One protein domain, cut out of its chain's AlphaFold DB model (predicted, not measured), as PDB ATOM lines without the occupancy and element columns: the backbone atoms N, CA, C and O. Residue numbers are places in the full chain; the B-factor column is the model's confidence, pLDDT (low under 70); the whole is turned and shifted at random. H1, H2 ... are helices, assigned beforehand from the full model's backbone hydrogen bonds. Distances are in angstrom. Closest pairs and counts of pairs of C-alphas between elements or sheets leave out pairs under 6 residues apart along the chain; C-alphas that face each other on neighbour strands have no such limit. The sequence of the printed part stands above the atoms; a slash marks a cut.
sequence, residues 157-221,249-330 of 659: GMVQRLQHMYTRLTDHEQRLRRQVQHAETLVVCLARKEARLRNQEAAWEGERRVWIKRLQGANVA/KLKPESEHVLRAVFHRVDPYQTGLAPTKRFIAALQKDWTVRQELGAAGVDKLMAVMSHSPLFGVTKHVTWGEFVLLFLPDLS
ATOM      1  N   GLY A 157     249.957 303.068 149.115       65.19
ATOM      2  CA  GLY A 157     249.570 303.324 147.712       65.19
ATOM      3  C   GLY A 157     248.110 302.968 147.398       65.19
ATOM      4  O   GLY A 157     247.853 302.294 146.393       65.19
ATOM      5  N   MET A 158     247.186 303.325 148.298       57.50
ATOM      6  CA  MET A 158     245.940 302.581 148.534       57.50
ATOM      7  C   MET A 158     244.717 303.015 147.697       57.50
ATOM      8  O   MET A 158     243.901 302.173 147.335       57.50
ATOM      9  N   VAL A 159     244.568 304.293 147.329       63.91
ATOM     10  CA  VAL A 159     243.265 304.828 146.856       63.91
ATOM     11  C   VAL A 159     242.868 304.361 145.447       63.91
ATOM     12  O   VAL A 159     241.757 303.870 145.258       63.91
ATOM     13  N   GLN A 160     243.767 304.436 144.459       64.25
ATOM     14  CA  GLN A 160     243.458 303.996 143.086       64.25
ATOM     15  C   GLN A 160     243.309 302.469 142.982       64.25
ATOM     16  O   GLN A 160     242.481 301.970 142.220       64.25
ATOM     17  N   ARG A 161     244.066 301.713 143.792       65.75
ATOM     18  CA  ARG A 161     243.958 300.249 143.862       65.75
ATOM     19  C   ARG A 161     242.671 299.804 144.558       65.75
ATOM     20  O   ARG A 161     242.022 298.888 144.061       65.75
ATOM     21  N   LEU A 162     242.250 300.488 145.624       69.06
ATOM     22  CA  LEU A 162     240.955 300.254 146.270       69.06
ATOM     23  C   LEU A 162     239.780 300.613 145.357       69.06
ATOM     24  O   LEU A 162     238.830 299.840 145.293       69.06
ATOM     25  N   GLN A 163     239.848 301.714 144.600       74.06
ATOM     26  CA  GLN A 163     238.816 302.049 143.609       74.06
ATOM     27  C   GLN A 163     238.714 300.989 142.506       74.06
ATOM     28  O   GLN A 163     237.611 300.543 142.201       74.06
ATOM     29  N   HIS A 164     239.845 300.518 141.970       77.25
ATOM     30  CA  HIS A 164     239.848 299.447 140.971       77.25
ATOM     31  C   HIS A 164     239.292 298.124 141.535       77.25
ATOM     32  O   HIS A 164     238.475 297.455 140.893       77.25
ATOM     33  N   MET A 165     239.665 297.763 142.766       76.69
ATOM     34  CA  MET A 165     239.151 296.571 143.454       76.69
ATOM     35  C   MET A 165     237.656 296.683 143.775       76.69
ATOM     36  O   MET A 165     236.922 295.714 143.596       76.69
ATOM     37  N   TYR A 166     237.180 297.868 144.159       78.62
ATOM     38  CA  TYR A 166     235.766 298.148 144.399       78.62
ATOM     39  C   TYR A 166     234.933 298.046 143.113       78.62
ATOM     40  O   TYR A 166     233.882 297.404 143.110       78.62
ATOM     41  N   THR A 167     235.421 298.584 141.988       81.81
ATOM     42  CA  THR A 167     234.751 298.424 140.682       81.81
ATOM     43  C   THR A 167     234.686 296.963 140.237       81.81
ATOM     44  O   THR A 167     233.671 296.513 139.721       81.81
ATOM     45  N   ARG A 168     235.729 296.169 140.511       80.94
ATOM     46  CA  ARG A 168     235.703 294.733 140.203       80.94
ATOM     47  C   ARG A 168     234.756 293.960 141.117       80.94
ATOM     48  O   ARG A 168     234.049 293.077 140.641       80.94
ATOM     49  N   LEU A 169     234.717 294.286 142.409       81.62
ATOM     50  CA  LEU A 169     233.784 293.678 143.361       81.62
ATOM     51  C   LEU A 169     232.325 293.964 142.992       81.62
ATOM     52  O   LEU A 169     231.512 293.044 142.995       81.62
ATOM     53  N   THR A 170     232.012 295.200 142.607       81.19
ATOM     54  CA  THR A 170     230.661 295.589 142.173       81.19
ATOM     55  C   THR A 170     230.259 294.921 140.852       81.19
ATOM     56  O   THR A 170     229.136 294.430 140.740       81.19
ATOM     57  N   ASP A 171     231.174 294.780 139.890       83.25
ATOM     58  CA  ASP A 171     230.930 294.004 138.663       83.25
ATOM     59  C   ASP A 171     230.659 292.519 138.951       83.25
ATOM     60  O   ASP A 171     229.769 291.908 138.349       83.25
ATOM     61  N   HIS A 172     231.408 291.919 139.879       78.56
ATOM     62  CA  HIS A 172     231.185 290.535 140.298       78.56
ATOM     63  C   HIS A 172     229.861 290.370 141.049       78.56
ATOM     64  O   HIS A 172     229.133 289.411 140.792       78.56
ATOM     65  N   GLU A 173     229.496 291.322 141.906       83.44
ATOM     66  CA  GLU A 173     228.198 291.343 142.579       83.44
ATOM     67  C   GLU A 173     227.045 291.408 141.568       83.44
ATOM     68  O   GLU A 173     226.080 290.647 141.666       83.44
ATOM     69  N   GLN A 174     227.156 292.253 140.539       86.88
ATOM     70  CA  GLN A 174     226.156 292.326 139.477       86.88
ATOM     71  C   GLN A 174     226.054 291.022 138.678       86.88
ATOM     72  O   GLN A 174     224.946 290.593 138.346       86.88
ATOM     73  N   ARG A 175     227.179 290.359 138.382       86.31
ATOM     74  CA  ARG A 175     227.173 289.043 137.718       86.31
ATOM     75  C   ARG A 175     226.509 287.979 138.587       86.31
ATOM     76  O   ARG A 175     225.664 287.247 138.076       86.31
ATOM     77  N   LEU A 176     226.815 287.941 139.882       82.81
ATOM     78  CA  LEU A 176     226.171 287.039 140.839       82.81
ATOM     79  C   LEU A 176     224.660 287.263 140.895       82.81
ATOM     80  O   LEU A 176     223.907 286.300 140.802       82.81
ATOM     81  N   ARG A 177     224.201 288.518 140.947       86.38
ATOM     82  CA  ARG A 177     222.765 288.840 140.909       86.38
ATOM     83  C   ARG A 177     222.088 288.325 139.635       86.38
ATOM     84  O   ARG A 177     221.017 287.735 139.726       86.38
ATOM     85  N   ARG A 178     222.722 288.466 138.462       87.25
ATOM     86  CA  ARG A 178     222.194 287.910 137.196       87.25
ATOM     87  C   ARG A 178     222.138 286.380 137.213       87.25
ATOM     88  O   ARG A 178     221.179 285.804 136.713       87.25
ATOM     89  N   GLN A 179     223.139 285.720 137.795       80.00
ATOM     90  CA  GLN A 179     223.158 284.258 137.921       80.00
ATOM     91  C   GLN A 179     222.095 283.748 138.900       80.00
ATOM     92  O   GLN A 179     221.447 282.745 138.618       80.00
ATOM     93  N   VAL A 180     221.858 284.458 140.008       85.50
ATOM     94  CA  VAL A 180     220.769 284.152 140.949       85.50
ATOM     95  C   VAL A 180     219.412 284.292 140.262       85.50
ATOM     96  O   VAL A 180     218.627 283.351 140.298       85.50
ATOM     97  N   GLN A 181     219.176 285.390 139.539       86.81
ATOM     98  CA  GLN A 181     217.952 285.570 138.747       86.81
ATOM     99  C   GLN A 181     217.777 284.451 137.708       86.81
ATOM    100  O   GLN A 181     216.681 283.925 137.528       86.81
ATOM    101  N   HIS A 182     218.858 284.034 137.043       82.38
ATOM    102  CA  HIS A 182     218.794 282.925 136.096       82.38
ATOM    103  C   HIS A 182     218.450 281.596 136.790       82.38
ATOM    104  O   HIS A 182     217.578 280.864 136.319       82.38
ATOM    105  N   ALA A 183     219.056 281.306 137.943       77.94
ATOM    106  CA  ALA A 183     218.731 280.126 138.739       77.94
ATOM    107  C   ALA A 183     217.263 280.129 139.206       77.94
ATOM    108  O   ALA A 183     216.587 279.110 139.082       77.94
ATOM    109  N   GLU A 184     216.737 281.273 139.651       83.25
ATOM    110  CA  GLU A 184     215.323 281.439 140.015       83.25
ATOM    111  C   GLU A 184     214.393 281.128 138.830       83.25
ATOM    112  O   GLU A 184     213.433 280.369 138.980       83.25
ATOM    113  N   THR A 185     214.708 281.621 137.624       84.38
ATOM    114  CA  THR A 185     213.919 281.290 136.420       84.38
ATOM    115  C   THR A 185     213.961 279.799 136.079       84.38
ATOM    116  O   THR A 185     212.933 279.221 135.723       84.38
ATOM    117  N   LEU A 186     215.117 279.144 136.240       78.56
ATOM    118  CA  LEU A 186     215.259 277.707 135.997       78.56
ATOM    119  C   LEU A 186     214.454 276.874 136.999       78.56
ATOM    120  O   LEU A 186     213.830 275.894 136.593       78.56
ATOM    121  N   VAL A 187     214.406 277.275 138.272       82.19
ATOM    122  CA  VAL A 187     213.567 276.625 139.294       82.19
ATOM    123  C   VAL A 187     212.087 276.699 138.907       82.19
ATOM    124  O   VAL A 187     211.398 275.682 138.947       82.19
ATOM    125  N   VAL A 188     211.608 277.859 138.443       83.31
ATOM    126  CA  VAL A 188     210.227 278.014 137.949       83.31
ATOM    127  C   VAL A 188     209.969 277.128 136.722       83.31
ATOM    128  O   VAL A 188     208.925 276.480 136.631       83.31
ATOM    129  N   CYS A 189     210.915 277.044 135.783       78.94
ATOM    130  CA  CYS A 189     210.798 276.162 134.618       78.94
ATOM    131  C   CYS A 189     210.756 274.673 134.999       78.94
ATOM    132  O   CYS A 189     209.981 273.920 134.409       78.94
ATOM    133  N   LEU A 190     211.568 274.244 135.970       80.88
ATOM    134  CA  LEU A 190     211.554 272.872 136.484       80.88
ATOM    135  C   LEU A 190     210.227 272.555 137.175       80.88
ATOM    136  O   LEU A 190     209.623 271.535 136.855       80.88
ATOM    137  N   ALA A 191     209.726 273.466 138.011       81.62
ATOM    138  CA  ALA A 191     208.421 273.339 138.656       81.62
ATOM    139  C   ALA A 191     207.284 273.187 137.626       81.62
ATOM    140  O   ALA A 191     206.426 272.321 137.775       81.62
ATOM    141  N   ARG A 192     207.316 273.950 136.521       84.06
ATOM    142  CA  ARG A 192     206.355 273.801 135.408       84.06
ATOM    143  C   ARG A 192     206.447 272.445 134.710       84.06
ATOM    144  O   ARG A 192     205.420 271.870 134.355       84.06
ATOM    145  N   LYS A 193     207.663 271.930 134.487       83.88
ATOM    146  CA  LYS A 193     207.861 270.596 133.895       83.88
ATOM    147  C   LYS A 193     207.347 269.495 134.825       83.88
ATOM    148  O   LYS A 193     206.644 268.604 134.363       83.88
ATOM    149  N   GLU A 194     207.642 269.592 136.117       87.00
ATOM    150  CA  GLU A 194     207.149 268.677 137.152       87.00
ATOM    151  C   GLU A 194     205.617 268.688 137.231       87.00
ATOM    152  O   GLU A 194     204.989 267.633 137.171       87.00
ATOM    153  N   ALA A 195     205.005 269.876 137.266       87.12
ATOM    154  CA  ALA A 195     203.553 270.022 137.248       87.12
ATOM    155  C   ALA A 195     202.931 269.390 135.998       87.12
ATOM    156  O   ALA A 195     201.887 268.747 136.079       87.12
ATOM    157  N   ARG A 196     203.557 269.567 134.828       84.94
ATOM    158  CA  ARG A 196     203.084 268.975 133.573       84.94
ATOM    159  C   ARG A 196     203.111 267.449 133.624       84.94
ATOM    160  O   ARG A 196     202.123 266.847 133.222       84.94
ATOM    161  N   LEU A 197     204.194 266.848 134.117       84.00
ATOM    162  CA  LEU A 197     204.316 265.390 134.228       84.00
ATOM    163  C   LEU A 197     203.275 264.815 135.193       84.00
ATOM    164  O   LEU A 197     202.510 263.941 134.802       84.00
ATOM    165  N   ARG A 198     203.143 265.387 136.395       87.50
ATOM    166  CA  ARG A 198     202.120 264.956 137.364       87.50
ATOM    167  C   ARG A 198     200.693 265.134 136.846       87.50
ATOM    168  O   ARG A 198     199.848 264.269 137.041       87.50
ATOM    169  N   ASN A 199     200.412 266.223 136.126       87.25
ATOM    170  CA  ASN A 199     199.109 266.412 135.482       87.25
ATOM    171  C   ASN A 199     198.857 265.393 134.358       87.25
ATOM    172  O   ASN A 199     197.717 264.974 134.178       87.25
ATOM    173  N   GLN A 200     199.888 265.001 133.601       82.19
ATOM    174  CA  GLN A 200     199.777 263.946 132.590       82.19
ATOM    175  C   GLN A 200     199.499 262.592 133.245       82.19
ATOM    176  O   GLN A 200     198.566 261.911 132.832       82.19
ATOM    177  N   GLU A 201     200.235 262.230 134.295       84.00
ATOM    178  CA  GLU A 201     199.986 261.023 135.096       84.00
ATOM    179  C   GLU A 201     198.557 261.008 135.657       84.00
ATOM    180  O   GLU A 201     197.843 260.012 135.535       84.00
ATOM    181  N   ALA A 202     198.098 262.141 136.194       84.88
ATOM    182  CA  ALA A 202     196.739 262.272 136.698       84.88
ATOM    183  C   ALA A 202     195.679 262.152 135.588       84.88
ATOM    184  O   ALA A 202     194.613 261.582 135.818       84.88
ATOM    185  N   ALA A 203     195.959 262.645 134.379       82.38
ATOM    186  CA  ALA A 203     195.073 262.474 133.231       82.38
ATOM    187  C   ALA A 203     194.963 260.998 132.813       82.38
ATOM    188  O   ALA A 203     193.849 260.503 132.656       82.38
ATOM    189  N   TRP A 204     196.089 260.280 132.725       79.88
ATOM    190  CA  TRP A 204     196.114 258.841 132.429       79.88
ATOM    191  C   TRP A 204     195.339 258.025 133.464       79.88
ATOM    192  O   TRP A 204     194.534 257.162 133.111       79.88
ATOM    193  N   GLU A 205     195.528 258.321 134.749       80.56
ATOM    194  CA  GLU A 205     194.775 257.666 135.820       80.56
ATOM    195  C   GLU A 205     193.278 258.016 135.751       80.56
ATOM    196  O   GLU A 205     192.417 257.161 135.972       80.56
ATOM    197  N   GLY A 206     192.936 259.248 135.363       80.94
ATOM    198  CA  GLY A 206     191.558 259.658 135.115       80.94
ATOM    199  C   GLY A 206     190.901 258.872 133.976       80.94
ATOM    200  O   GLY A 206     189.798 258.342 134.145       80.94
ATOM    201  N   GLU A 207     191.586 258.736 132.838       78.38
ATOM    202  CA  GLU A 207     191.132 257.930 131.699       78.38
ATOM    203  C   GLU A 207     190.963 256.458 132.079       78.38
ATOM    204  O   GLU A 207     189.923 255.861 131.787       78.38
ATOM    205  N   ARG A 208     191.930 255.895 132.814       76.62
ATOM    206  CA  ARG A 208     191.869 254.529 133.347       76.62
ATOM    207  C   ARG A 208     190.626 254.323 134.215       76.62
ATOM    208  O   ARG A 208     189.874 253.372 133.985       76.62
ATOM    209  N   ARG A 209     190.343 255.225 135.163       80.06
ATOM    210  CA  ARG A 209     189.140 255.164 136.023       80.06
ATOM    211  C   ARG A 209     187.845 255.237 135.212       80.06
ATOM    212  O   ARG A 209     186.902 254.488 135.478       80.06
ATOM    213  N   VAL A 210     187.783 256.108 134.202       75.69
ATOM    214  CA  VAL A 210     186.617 256.223 133.306       75.69
ATOM    215  C   VAL A 210     186.432 254.952 132.475       75.69
ATOM    216  O   VAL A 210     185.302 254.479 132.332       75.69
ATOM    217  N   TRP A 211     187.514 254.380 131.957       72.62
ATOM    218  CA  TRP A 211     187.484 253.162 131.153       72.62
ATOM    219  C   TRP A 211     187.012 251.946 131.957       72.62
ATOM    220  O   TRP A 211     186.079 251.264 131.529       72.62
ATOM    221  N   ILE A 212     187.548 251.735 133.166       68.62
ATOM    222  CA  ILE A 212     187.096 250.660 134.071       68.62
ATOM    223  C   ILE A 212     185.599 250.817 134.373       68.62
ATOM    224  O   ILE A 212     184.846 249.843 134.334       68.62
ATOM    225  N   LYS A 213     185.129 252.050 134.602       69.75
ATOM    226  CA  LYS A 213     183.703 252.325 134.821       69.75
ATOM    227  C   LYS A 213     182.842 251.992 133.594       69.75
ATOM    228  O   LYS A 213     181.735 251.483 133.760       69.75
ATOM    229  N   ARG A 214     183.320 252.271 132.374       71.00
ATOM    230  CA  ARG A 214     182.620 251.909 131.123       71.00
ATOM    231  C   ARG A 214     182.534 250.394 130.947       71.00
ATOM    232  O   ARG A 214     181.459 249.901 130.631       71.00
ATOM    233  N   LEU A 215     183.615 249.664 131.224       65.56
ATOM    234  CA  LEU A 215     183.633 248.194 131.217       65.56
ATOM    235  C   LEU A 215     182.646 247.592 132.220       65.56
ATOM    236  O   LEU A 215     181.864 246.710 131.875       65.56
ATOM    237  N   GLN A 216     182.644 248.101 133.454       66.50
ATOM    238  CA  GLN A 216     181.687 247.676 134.477       66.50
ATOM    239  C   GLN A 216     180.239 247.995 134.073       66.50
ATOM    240  O   GLN A 216     179.343 247.214 134.373       66.50
ATOM    241  N   GLY A 217     180.000 249.113 133.377       58.22
ATOM    242  CA  GLY A 217     178.683 249.473 132.842       58.22
ATOM    243  C   GLY A 217     178.218 248.589 131.679       58.22
ATOM    244  O   GLY A 217     177.048 248.219 131.643       58.22
ATOM    245  N   ALA A 218     179.119 248.212 130.766       55.22
ATOM    246  CA  ALA A 218     178.819 247.339 129.628       55.22
ATOM    247  C   ALA A 218     178.429 245.918 130.080       55.22
ATOM    248  O   ALA A 218     177.399 245.400 129.660       55.22
ATOM    249  N   ASN A 219     179.154 245.350 131.051       50.72
ATOM    250  CA  ASN A 219     178.857 244.019 131.604       50.72
ATOM    251  C   ASN A 219     177.492 243.931 132.330       50.72
ATOM    252  O   ASN A 219     176.930 242.847 132.486       50.72
ATOM    253  N   VAL A 220     176.944 245.064 132.788       52.53
ATOM    254  CA  VAL A 220     175.618 245.138 133.437       52.53
ATOM    255  C   VAL A 220     174.485 245.320 132.414       52.53
ATOM    256  O   VAL A 220     173.348 244.942 132.690       52.53
ATOM    257  N   ALA A 221     174.769 245.868 131.229       46.56
ATOM    258  CA  ALA A 221     173.784 245.988 130.154       46.56
ATOM    259  C   ALA A 221     173.516 244.632 129.476       46.56
ATOM    260  O   ALA A 221     172.355 244.276 129.277       46.56
ATOM    261  N   LYS A 249     179.913 265.053 142.104       68.06
ATOM    262  CA  LYS A 249     180.090 265.375 140.680       68.06
ATOM    263  C   LYS A 249     180.535 266.827 140.582       68.06
ATOM    264  O   LYS A 249     179.802 267.710 141.025       68.06
ATOM    265  N   LEU A 250     181.711 267.055 140.008       77.38
ATOM    266  CA  LEU A 250     182.205 268.398 139.732       77.38
ATOM    267  C   LEU A 250     181.353 269.019 138.617       77.38
ATOM    268  O   LEU A 250     181.259 268.456 137.525       77.38
ATOM    269  N   LYS A 251     180.667 270.126 138.914       83.69
ATOM    270  CA  LYS A 251     179.925 270.902 137.914       83.69
ATOM    271  C   LYS A 251     180.887 271.916 137.276       83.69
ATOM    272  O   LYS A 251     181.829 272.323 137.948       83.69
ATOM    273  N   PRO A 252     180.642 272.378 136.038       84.12
ATOM    274  CA  PRO A 252     181.509 273.369 135.393       84.12
ATOM    275  C   PRO A 252     181.673 274.668 136.202       84.12
ATOM    276  O   PRO A 252     182.772 275.204 136.310       84.12
ATOM    277  N   GLU A 253     180.592 275.142 136.828       84.00
ATOM    278  CA  GLU A 253     180.582 276.352 137.666       84.00
ATOM    279  C   GLU A 253     181.446 276.176 138.926       84.00
ATOM    280  O   GLU A 253     182.287 277.021 139.238       84.00
ATOM    281  N   SER A 254     181.329 275.024 139.597       84.50
ATOM    282  CA  SER A 254     182.146 274.721 140.773       84.50
ATOM    283  C   SER A 254     183.601 274.418 140.419       84.50
ATOM    284  O   SER A 254     184.493 274.802 141.173       84.50
ATOM    285  N   GLU A 255     183.879 273.814 139.259       89.25
ATOM    286  CA  GLU A 255     185.244 273.677 138.740       89.25
ATOM    287  C   GLU A 255     185.901 275.048 138.582       89.25
ATOM    288  O   GLU A 255     187.018 275.246 139.058       89.25
ATOM    289  N   HIS A 256     185.210 275.996 137.947       88.50
ATOM    290  CA  HIS A 256     185.756 277.320 137.675       88.50
ATOM    291  C   HIS A 256     186.171 278.038 138.964       88.50
ATOM    292  O   HIS A 256     187.287 278.554 139.061       88.50
ATOM    293  N   VAL A 257     185.313 278.000 139.986       89.75
ATOM    294  CA  VAL A 257     185.593 278.617 141.288       89.75
ATOM    295  C   VAL A 257     186.753 277.926 142.009       89.75
ATOM    296  O   VAL A 257     187.668 278.596 142.493       89.75
ATOM    297  N   LEU A 258     186.787 276.591 142.024       90.31
ATOM    298  CA  LEU A 258     187.886 275.833 142.633       90.31
ATOM    299  C   LEU A 258     189.221 276.077 141.906       90.31
ATOM    300  O   LEU A 258     190.271 276.202 142.542       90.31
ATOM    301  N   ARG A 259     189.187 276.226 140.580       91.25
ATOM    302  CA  ARG A 259     190.361 276.524 139.750       91.25
ATOM    303  C   ARG A 259     190.869 277.942 139.967       91.25
ATOM    304  O   ARG A 259     192.077 278.163 140.030       91.25
ATOM    305  N   ALA A 260     189.965 278.899 140.161       90.50
ATOM    306  CA  ALA A 260     190.318 280.267 140.519       90.50
ATOM    307  C   ALA A 260     191.005 280.349 141.896       90.50
ATOM    308  O   ALA A 260     191.912 281.160 142.091       90.50
ATOM    309  N   VAL A 261     190.615 279.508 142.863       91.50
ATOM    310  CA  VAL A 261     191.347 279.376 144.138       91.50
ATOM    311  C   VAL A 261     192.740 278.796 143.905       91.50
ATOM    312  O   VAL A 261     193.712 279.332 144.432       91.50
ATOM    313  N   PHE A 262     192.858 277.753 143.081       92.38
ATOM    314  CA  PHE A 262     194.147 277.130 142.768       92.38
ATOM    315  C   PHE A 262     195.134 278.141 142.164       92.38
ATOM    316  O   PHE A 262     196.255 278.278 142.651       92.38
ATOM    317  N   HIS A 263     194.694 278.929 141.179       90.38
ATOM    318  CA  HIS A 263     195.523 279.969 140.561       90.38
ATOM    319  C   HIS A 263     195.934 281.087 141.525       90.38
ATOM    320  O   HIS A 263     197.025 281.631 141.393       90.38
ATOM    321  N   ARG A 264     195.108 281.421 142.522       90.75
ATOM    322  CA  ARG A 264     195.486 282.406 143.550       90.75
ATOM    323  C   ARG A 264     196.551 281.885 144.509       90.75
ATOM    324  O   ARG A 264     197.352 282.666 145.013       90.75
ATOM    325  N   VAL A 265     196.558 280.580 144.770       90.38
ATOM    326  CA  VAL A 265     197.539 279.936 145.653       90.38
ATOM    327  C   VAL A 265     198.874 279.680 144.933       90.38
ATOM    328  O   VAL A 265     199.908 279.579 145.597       90.38
ATOM    329  N   ASP A 266     198.871 279.650 143.598       89.00
ATOM    330  CA  ASP A 266     200.053 279.551 142.730       89.00
ATOM    331  C   ASP A 266     200.288 280.850 141.920       89.00
ATOM    332  O   ASP A 266     200.002 280.912 140.719       89.00
ATOM    333  N   PRO A 267     200.836 281.909 142.550       81.31
ATOM    334  CA  PRO A 267     201.004 283.220 141.913       81.31
ATOM    335  C   PRO A 267     201.993 283.215 140.738       81.31
ATOM    336  O   PRO A 267     201.930 284.087 139.875       81.31
ATOM    337  N   TYR A 268     202.897 282.232 140.681       82.44
ATOM    338  CA  TYR A 268     203.910 282.106 139.628       82.44
ATOM    339  C   TYR A 268     203.453 281.238 138.445       82.44
ATOM    340  O   TYR A 268     204.216 281.043 137.491       82.44
ATOM    341  N   GLN A 269     202.217 280.721 138.495       82.81
ATOM    342  CA  GLN A 269     201.649 279.825 137.484       82.81
ATOM    343  C   GLN A 269     202.601 278.654 137.182       82.81
ATOM    344  O   GLN A 269     202.935 278.350 136.031       82.81
ATOM    345  N   THR A 270     203.128 278.051 138.244       84.94
ATOM    346  CA  THR A 270     203.995 276.872 138.162       84.94
ATOM    347  C   THR A 270     203.198 275.596 137.915       84.94
ATOM    348  O   THR A 270     203.737 274.641 137.371       84.94
ATOM    349  N   GLY A 271     201.914 275.584 138.268       86.31
ATOM    350  CA  GLY A 271     201.053 274.409 138.297       86.31
ATOM    351  C   GLY A 271     201.175 273.588 139.586       86.31
ATOM    352  O   GLY A 271     200.559 272.526 139.661       86.31
ATOM    353  N   LEU A 272     201.939 274.061 140.581       88.94
ATOM    354  CA  LEU A 272     202.149 273.413 141.880       88.94
ATOM    355  C   LEU A 272     201.674 274.329 143.014       88.94
ATOM    356  O   LEU A 272     202.330 275.312 143.358       88.94
ATOM    357  N   ALA A 273     200.555 273.980 143.645       89.31
ATOM    358  CA  ALA A 273     200.042 274.708 144.799       89.31
ATOM    359  C   ALA A 273     200.484 274.012 146.100       89.31
ATOM    360  O   ALA A 273     200.319 272.799 146.221       89.31
ATOM    361  N   PRO A 274     201.028 274.722 147.109       90.00
ATOM    362  CA  PRO A 274     201.321 274.115 148.405       90.00
ATOM    363  C   PRO A 274     200.049 273.551 149.047       90.00
ATOM    364  O   PRO A 274     199.103 274.300 149.300       90.00
ATOM    365  N   THR A 275     200.044 272.253 149.357       87.50
ATOM    366  CA  THR A 275     198.841 271.498 149.744       87.50
ATOM    367  C   THR A 275     198.132 272.131 150.945       87.50
ATOM    368  O   THR A 275     196.938 272.420 150.890       87.50
ATOM    369  N   LYS A 276     198.888 272.481 151.997       86.75
ATOM    370  CA  LYS A 276     198.358 273.153 153.200       86.75
ATOM    371  C   LYS A 276     197.718 274.514 152.891       86.75
ATOM    372  O   LYS A 276     196.664 274.835 153.437       86.75
ATOM    373  N   ARG A 277     198.336 275.317 152.012       89.38
ATOM    374  CA  ARG A 277     197.807 276.641 151.628       89.38
ATOM    375  C   ARG A 277     196.567 276.515 150.755       89.38
ATOM    376  O   ARG A 277     195.633 277.283 150.941       89.38
ATOM    377  N   PHE A 278     196.550 275.546 149.844       90.25
ATOM    378  CA  PHE A 278     195.411 275.299 148.970       90.25
ATOM    379  C   PHE A 278     194.185 274.827 149.759       90.25
ATOM    380  O   PHE A 278     193.112 275.402 149.613       90.25
ATOM    381  N   ILE A 279     194.368 273.876 150.680       88.56
ATOM    382  CA  ILE A 279     193.317 273.411 151.597       88.56
ATOM    383  C   ILE A 279     192.771 274.573 152.444       88.56
ATOM    384  O   ILE A 279     191.560 274.788 152.505       88.56
ATOM    385  N   ALA A 280     193.653 275.372 153.050       88.69
ATOM    386  CA  ALA A 280     193.239 276.522 153.852       88.69
ATOM    387  C   ALA A 280     192.496 277.587 153.024       88.69
ATOM    388  O   ALA A 280     191.553 278.203 153.524       88.69
ATOM    389  N   ALA A 281     192.905 277.801 151.769       90.06
ATOM    390  CA  ALA A 281     192.238 278.720 150.856       90.06
ATOM    391  C   ALA A 281     190.834 278.219 150.499       90.06
ATOM    392  O   ALA A 281     189.880 278.969 150.664       90.06
ATOM    393  N   LEU A 282     190.682 276.946 150.122       89.50
ATOM    394  CA  LEU A 282     189.378 276.336 149.836       89.50
ATOM    395  C   LEU A 282     188.410 276.427 151.024       89.50
ATOM    396  O   LEU A 282     187.232 276.718 150.838       89.50
ATOM    397  N   GLN A 283     188.906 276.231 152.248       87.44
ATOM    398  CA  GLN A 283     188.080 276.292 153.453       87.44
ATOM    399  C   GLN A 283     187.605 277.718 153.776       87.44
ATOM    400  O   GLN A 283     186.501 277.899 154.299       87.44
ATOM    401  N   LYS A 284     188.434 278.735 153.513       87.12
ATOM    402  CA  LYS A 284     188.159 280.140 153.864       87.12
ATOM    403  C   LYS A 284     187.472 280.930 152.753       87.12
ATOM    404  O   LYS A 284     186.901 281.977 153.042       87.12
ATOM    405  N   ASP A 285     187.529 280.464 151.510       89.62
ATOM    406  CA  ASP A 285     187.027 281.225 150.374       89.62
ATOM    407  C   ASP A 285     185.494 281.313 150.347       89.62
ATOM    408  O   ASP A 285     184.785 280.303 150.312       89.62
ATOM    409  N   TRP A 286     184.982 282.544 150.327       85.62
ATOM    410  CA  TRP A 286     183.554 282.833 150.229       85.62
ATOM    411  C   TRP A 286     182.923 282.254 148.955       85.62
ATOM    412  O   TRP A 286     181.847 281.667 149.024       85.62
ATOM    413  N   THR A 287     183.593 282.370 147.806       87.56
ATOM    414  CA  THR A 287     183.044 281.936 146.509       87.56
ATOM    415  C   THR A 287     182.886 280.419 146.448       87.56
ATOM    416  O   THR A 287     181.876 279.912 145.968       87.56
ATOM    417  N   VAL A 288     183.830 279.680 147.041       87.56
ATOM    418  CA  VAL A 288     183.746 278.218 147.178       87.56
ATOM    419  C   VAL A 288     182.569 277.831 148.071       87.56
ATOM    420  O   VAL A 288     181.811 276.925 147.731       87.56
ATOM    421  N   ARG A 289     182.378 278.528 149.198       86.56
ATOM    422  CA  ARG A 289     181.247 278.285 150.110       86.56
ATOM    423  C   ARG A 289     179.898 278.612 149.474       86.56
ATOM    424  O   ARG A 289     178.924 277.931 149.780       86.56
ATOM    425  N   GLN A 290     179.845 279.620 148.609       86.44
ATOM    426  CA  GLN A 290     178.641 280.005 147.881       86.44
ATOM    427  C   GLN A 290     178.239 278.939 146.849       86.44
ATOM    428  O   GLN A 290     177.075 278.552 146.810       86.44
ATOM    429  N   GLU A 291     179.197 278.415 146.077       86.50
ATOM    430  CA  GLU A 291     178.930 277.425 145.022       86.50
ATOM    431  C   GLU A 291     178.726 275.993 145.541       86.50
ATOM    432  O   GLU A 291     177.855 275.262 145.066       86.50
ATOM    433  N   LEU A 292     179.537 275.549 146.509       81.62
ATOM    434  CA  LEU A 292     179.453 274.184 147.041       81.62
ATOM    435  C   LEU A 292     178.483 274.066 148.229       81.62
ATOM    436  O   LEU A 292     178.041 272.960 148.549       81.62
ATOM    437  N   GLY A 293     178.163 275.179 148.896       84.00
ATOM    438  CA  GLY A 293     177.486 275.190 150.193       84.00
ATOM    439  C   GLY A 293     178.385 274.688 151.332       84.00
ATOM    440  O   GLY A 293     179.348 273.954 151.113       84.00
ATOM    441  N   ALA A 294     178.054 275.035 152.581       79.94
ATOM    442  CA  ALA A 294     178.840 274.628 153.758       79.94
ATOM    443  C   ALA A 294     179.026 273.099 153.844       79.94
ATOM    444  O   ALA A 294     180.149 272.613 153.935       79.94
ATOM    445  N   ALA A 295     177.941 272.337 153.667       79.94
ATOM    446  CA  ALA A 295     177.987 270.873 153.671       79.94
ATOM    447  C   ALA A 295     178.803 270.280 152.503       79.94
ATOM    448  O   ALA A 295     179.376 269.198 152.632       79.94
ATOM    449  N   GLY A 296     178.859 270.962 151.353       80.81
ATOM    450  CA  GLY A 296     179.672 270.536 150.213       80.81
ATOM    451  C   GLY A 296     181.160 270.785 150.439       80.81
ATOM    452  O   GLY A 296     181.970 269.929 150.083       80.81
ATOM    453  N   VAL A 297     181.512 271.902 151.084       84.19
ATOM    454  CA  VAL A 297     182.887 272.194 151.509       84.19
ATOM    455  C   VAL A 297     183.346 271.188 152.561       84.19
ATOM    456  O   VAL A 297     184.394 270.582 152.379       84.19
ATOM    457  N   ASP A 298     182.546 270.914 153.593       82.31
ATOM    458  CA  ASP A 298     182.905 269.934 154.630       82.31
ATOM    459  C   ASP A 298     183.109 268.528 154.046       82.31
ATOM    460  O   ASP A 298     184.055 267.818 154.394       82.31
ATOM    461  N   LYS A 299     182.271 268.143 153.077       81.50
ATOM    462  CA  LYS A 299     182.413 266.877 152.352       81.50
ATOM    463  C   LYS A 299     183.671 266.838 151.482       81.50
ATOM    464  O   LYS A 299     184.333 265.804 151.437       81.50
ATOM    465  N   LEU A 300     184.006 267.935 150.798       83.00
ATOM    466  CA  LEU A 300     185.240 268.049 150.019       83.00
ATOM    467  C   LEU A 300     186.468 267.919 150.927       83.00
ATOM    468  O   LEU A 300     187.375 267.152 150.617       83.00
ATOM    469  N   MET A 301     186.460 268.594 152.077       86.00
ATOM    470  CA  MET A 301     187.535 268.526 153.068       86.00
ATOM    471  C   MET A 301     187.716 267.106 153.614       86.00
ATOM    472  O   MET A 301     188.846 266.627 153.681       86.00
ATOM    473  N   ALA A 302     186.618 266.404 153.915       81.69
ATOM    474  CA  ALA A 302     186.658 265.007 154.343       81.69
ATOM    475  C   ALA A 302     187.242 264.080 153.258       81.69
ATOM    476  O   ALA A 302     188.054 263.201 153.542       81.69
ATOM    477  N   VAL A 303     186.871 264.285 151.989       79.06
ATOM    478  CA  VAL A 303     187.427 263.513 150.863       79.06
ATOM    479  C   VAL A 303     188.923 263.785 150.690       79.06
ATOM    480  O   VAL A 303     189.691 262.851 150.468       79.06
ATOM    481  N   MET A 304     189.355 265.039 150.838       79.94
ATOM    482  CA  MET A 304     190.769 265.411 150.765       79.94
ATOM    483  C   MET A 304     191.577 264.807 151.918       79.94
ATOM    484  O   MET A 304     192.668 264.303 151.673       79.94
ATOM    485  N   SER A 305     191.049 264.780 153.149       76.62
ATOM    486  CA  SER A 305     191.747 264.179 154.297       76.62
ATOM    487  C   SER A 305     191.898 262.661 154.196       76.62
ATOM    488  O   SER A 305     192.853 262.108 154.731       76.62
ATOM    489  N   HIS A 306     190.976 261.979 153.512       72.56
ATOM    490  CA  HIS A 306     191.050 260.533 153.287       72.56
ATOM    491  C   HIS A 306     191.854 260.148 152.038       72.56
ATOM    492  O   HIS A 306     192.099 258.964 151.810       72.56
ATOM    493  N   SER A 307     192.252 261.120 151.215       73.06
ATOM    494  CA  SER A 307     192.998 260.853 149.992       73.06
ATOM    495  C   SER A 307     194.504 260.781 150.272       73.06
ATOM    496  O   SER A 307     195.078 261.752 150.777       73.06
ATOM    497  N   PRO A 308     195.195 259.694 149.874       68.94
ATOM    498  CA  PRO A 308     196.646 259.587 150.035       68.94
ATOM    499  C   PRO A 308     197.408 260.666 149.245       68.94
ATOM    500  O   PRO A 308     198.521 261.034 149.619       68.94
ATOM    501  N   LEU A 309     196.784 261.235 148.203       68.06
ATOM    502  CA  LEU A 309     197.357 262.300 147.373       68.06
ATOM    503  C   LEU A 309     197.638 263.582 148.169       68.06
ATOM    504  O   LEU A 309     198.598 264.284 147.865       68.06
ATOM    505  N   PHE A 310     196.837 263.869 149.200       71.75
ATOM    506  CA  PHE A 310     196.915 265.106 149.987       71.75
ATOM    507  C   PHE A 310     197.641 264.929 151.329       71.75
ATOM    508  O   PHE A 310     197.992 265.926 151.959       71.75
ATOM    509  N   GLY A 311     197.889 263.684 151.757       63.88
ATOM    510  CA  GLY A 311     198.611 263.368 152.995       63.88
ATOM    511  C   GLY A 311     200.134 263.277 152.837       63.88
ATOM    512  O   GLY A 311     200.861 263.586 153.777       63.88
ATOM    513  N   VAL A 312     200.629 262.880 151.656       63.28
ATOM    514  CA  VAL A 312     202.058 262.569 151.431       63.28
ATOM    515  C   VAL A 312     202.814 263.701 150.722       63.28
ATOM    516  O   VAL A 312     204.018 263.878 150.917       63.28
ATOM    517  N   THR A 313     202.132 264.503 149.900       67.56
ATOM    518  CA  THR A 313     202.780 265.480 149.011       67.56
ATOM    519  C   THR A 313     202.782 266.900 149.595       67.56
ATOM    520  O   THR A 313     201.777 267.410 150.095       67.56
ATOM    521  N   LYS A 314     203.932 267.592 149.509       82.31
ATOM    522  CA  LYS A 314     204.058 269.009 149.924       82.31
ATOM    523  C   LYS A 314     203.300 269.972 148.995       82.31
ATOM    524  O   LYS A 314     202.905 271.058 149.427       82.31
ATOM    525  N   HIS A 315     203.114 269.574 147.738       88.25
ATOM    526  CA  HIS A 315     202.451 270.344 146.689       88.25
ATOM    527  C   HIS A 315     201.463 269.460 145.939       88.25
ATOM    528  O   HIS A 315     201.742 268.281 145.744       88.25
ATOM    529  N   VAL A 316     200.372 270.059 145.469       89.38
ATOM    530  CA  VAL A 316     199.358 269.396 144.654       89.38
ATOM    531  C   VAL A 316     199.196 270.110 143.319       89.38
ATOM    532  O   VAL A 316     199.282 271.341 143.229       89.38
ATOM    533  N   THR A 317     198.965 269.329 142.274       92.06
ATOM    534  CA  THR A 317     198.628 269.811 140.938       92.06
ATOM    535  C   THR A 317     197.118 269.840 140.718       92.06
ATOM    536  O   THR A 317     196.339 269.193 141.422       92.06
ATOM    537  N   TRP A 318     196.678 270.596 139.713       91.12
ATOM    538  CA  TRP A 318     195.258 270.663 139.371       91.12
ATOM    539  C   TRP A 318     194.688 269.297 138.954       91.12
ATOM    540  O   TRP A 318     193.590 268.941 139.371       91.12
ATOM    541  N   GLY A 319     195.433 268.508 138.176       88.00
ATOM    542  CA  GLY A 319     195.021 267.175 137.736       88.00
ATOM    543  C   GLY A 319     194.820 266.207 138.902       88.00
ATOM    544  O   GLY A 319     193.794 265.533 138.965       88.00
ATOM    545  N   GLU A 320     195.741 266.199 139.871       88.00
ATOM    546  CA  GLU A 320     195.615 265.395 141.099       88.00
ATOM    547  C   GLU A 320     194.391 265.798 141.929       88.00
ATOM    548  O   GLU A 320     193.710 264.944 142.497       88.00
ATOM    549  N   PHE A 321     194.064 267.091 141.971       88.75
ATOM    550  CA  PHE A 321     192.844 267.561 142.621       88.75
ATOM    551  C   PHE A 321     191.576 267.109 141.882       88.75
ATOM    552  O   PHE A 321     190.619 266.671 142.519       88.75
ATOM    553  N   VAL A 322     191.569 267.142 140.546       88.06
ATOM    554  CA  VAL A 322     190.420 266.695 139.738       88.06
ATOM    555  C   VAL A 322     190.147 265.192 139.905       88.06
ATOM    556  O   VAL A 322     188.984 264.776 139.892       88.06
ATOM    557  N   LEU A 323     191.181 264.376 140.140       84.19
ATOM    558  CA  LEU A 323     191.036 262.935 140.393       84.19
ATOM    559  C   LEU A 323     190.125 262.602 141.585       84.19
ATOM    560  O   LEU A 323     189.521 261.528 141.586       84.19
ATOM    561  N   LEU A 324     189.967 263.506 142.562       81.81
ATOM    562  CA  LEU A 324     189.056 263.324 143.702       81.81
ATOM    563  C   LEU A 324     187.587 263.169 143.281       81.81
ATOM    564  O   LEU A 324     186.786 262.572 144.001       81.81
ATOM    565  N   PHE A 325     187.220 263.713 142.122       81.75
ATOM    566  CA  PHE A 325     185.848 263.687 141.614       81.75
ATOM    567  C   PHE A 325     185.563 262.463 140.733       81.75
ATOM    568  O   PHE A 325     184.407 262.203 140.372       81.75
ATOM    569  N   LEU A 326     186.596 261.677 140.416       74.44
ATOM    570  CA  LEU A 326     186.482 260.412 139.705       74.44
ATOM    571  C   LEU A 326     186.435 259.250 140.711       74.44
ATOM    572  O   LEU A 326     187.187 259.254 141.684       74.44
ATOM    573  N   PRO A 327     185.558 258.247 140.510       65.75
ATOM    574  CA  PRO A 327     185.492 257.098 141.406       65.75
ATOM    575  C   PRO A 327     186.835 256.363 141.403       65.75
ATOM    576  O   PRO A 327     187.340 256.006 140.338       65.75
ATOM    577  N   ASP A 328     187.402 256.152 142.588       61.91
ATOM    578  CA  ASP A 328     188.590 255.321 142.741       61.91
ATOM    579  C   ASP A 328     188.171 253.853 142.612       61.91
ATOM    580  O   ASP A 328     187.411 253.329 143.428       61.91
ATOM    581  N   LEU A 329     188.582 253.230 141.510       56.97
ATOM    582  CA  LEU A 329     188.290 251.830 141.199       56.97
ATOM    583  C   LEU A 329     189.513 250.938 141.442       56.97
ATOM    584  O   LEU A 329     189.497 249.762 141.076       56.97
ATOM    585  N   SER A 330     190.563 251.486 142.058       47.97
ATOM    586  CA  SER A 330     191.703 250.702 142.516       47.97
ATOM    587  C   SER A 330     191.279 249.816 143.696       47.97
ATOM    588  O   SER A 330     190.493 250.252 144.541       47.97
TER     589      SER A 330
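Overview. This is residues 157 to 221 and 249 to 330 of the 659 residues of a protein of Aphanomyces astaci (UniProt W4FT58). One very long helix, H1, makes the longest axis, and a compact head of six shorter helices, H2 to H7, sits on one side of it, with H7 packed on H1. Residues 157 to 186 and 214 to 221 stick out beyond the head. The printed part has 147 residues with seven named helices, H1 to H7 in chain order, and no named strand; its class is all helix. The whole is extended, with a radius of gyration of the C-alphas of 23.5 A and spans of 95 by 34 by 25 A.

Arrangement. Start with H1, residues 159 to 221: its residues 198 to 206 alone touch H7, residues 318 to 325, the closest C-alphas, those of Asn 199 and Gly 319, being 4.7 A apart. The two run the same way at a shallow tilt of 26 degrees. Past the cut, H2, residues 252 to 265, touches H3, residues 275 to 284, at a steep tilt of 57 degrees, closest at C-alphas 265 and 278, 6.1 A. With residues 253 to 258 alone, H2 touches H4, residues 286 to 292, closest at C-alphas 254 and 291, 6.0 A. H5, residues 294 to 306, touches H3 with residues 297 to 301 alone, closest at C-alphas 297 and 283, 6.9 A. H6, residues 308 to 312, touches no helix. H1 is apart from H2 to H6. Each O i to N i+4 pair is within hydrogen-bond range in H2 to H6, against 58 of 59 in H1 and 2 of 4 in H7.

Along the chain. Find C-alpha 159 at (243.265, 304.828, 146.856); from there H1 runs 92.6 A. H2 measures 20.1 A, H5 18.7 A and H3 14.3 A; H7 ends at C-alpha 325, (185.848, 263.687, 141.614).

Size, cuts and confidence. Residues 222 to 248 are not printed, and C-alphas 221 and 249 are 22.9 A apart. Confidence is under 70 at 25 residues, among them 157 to 162 and 215 to 221.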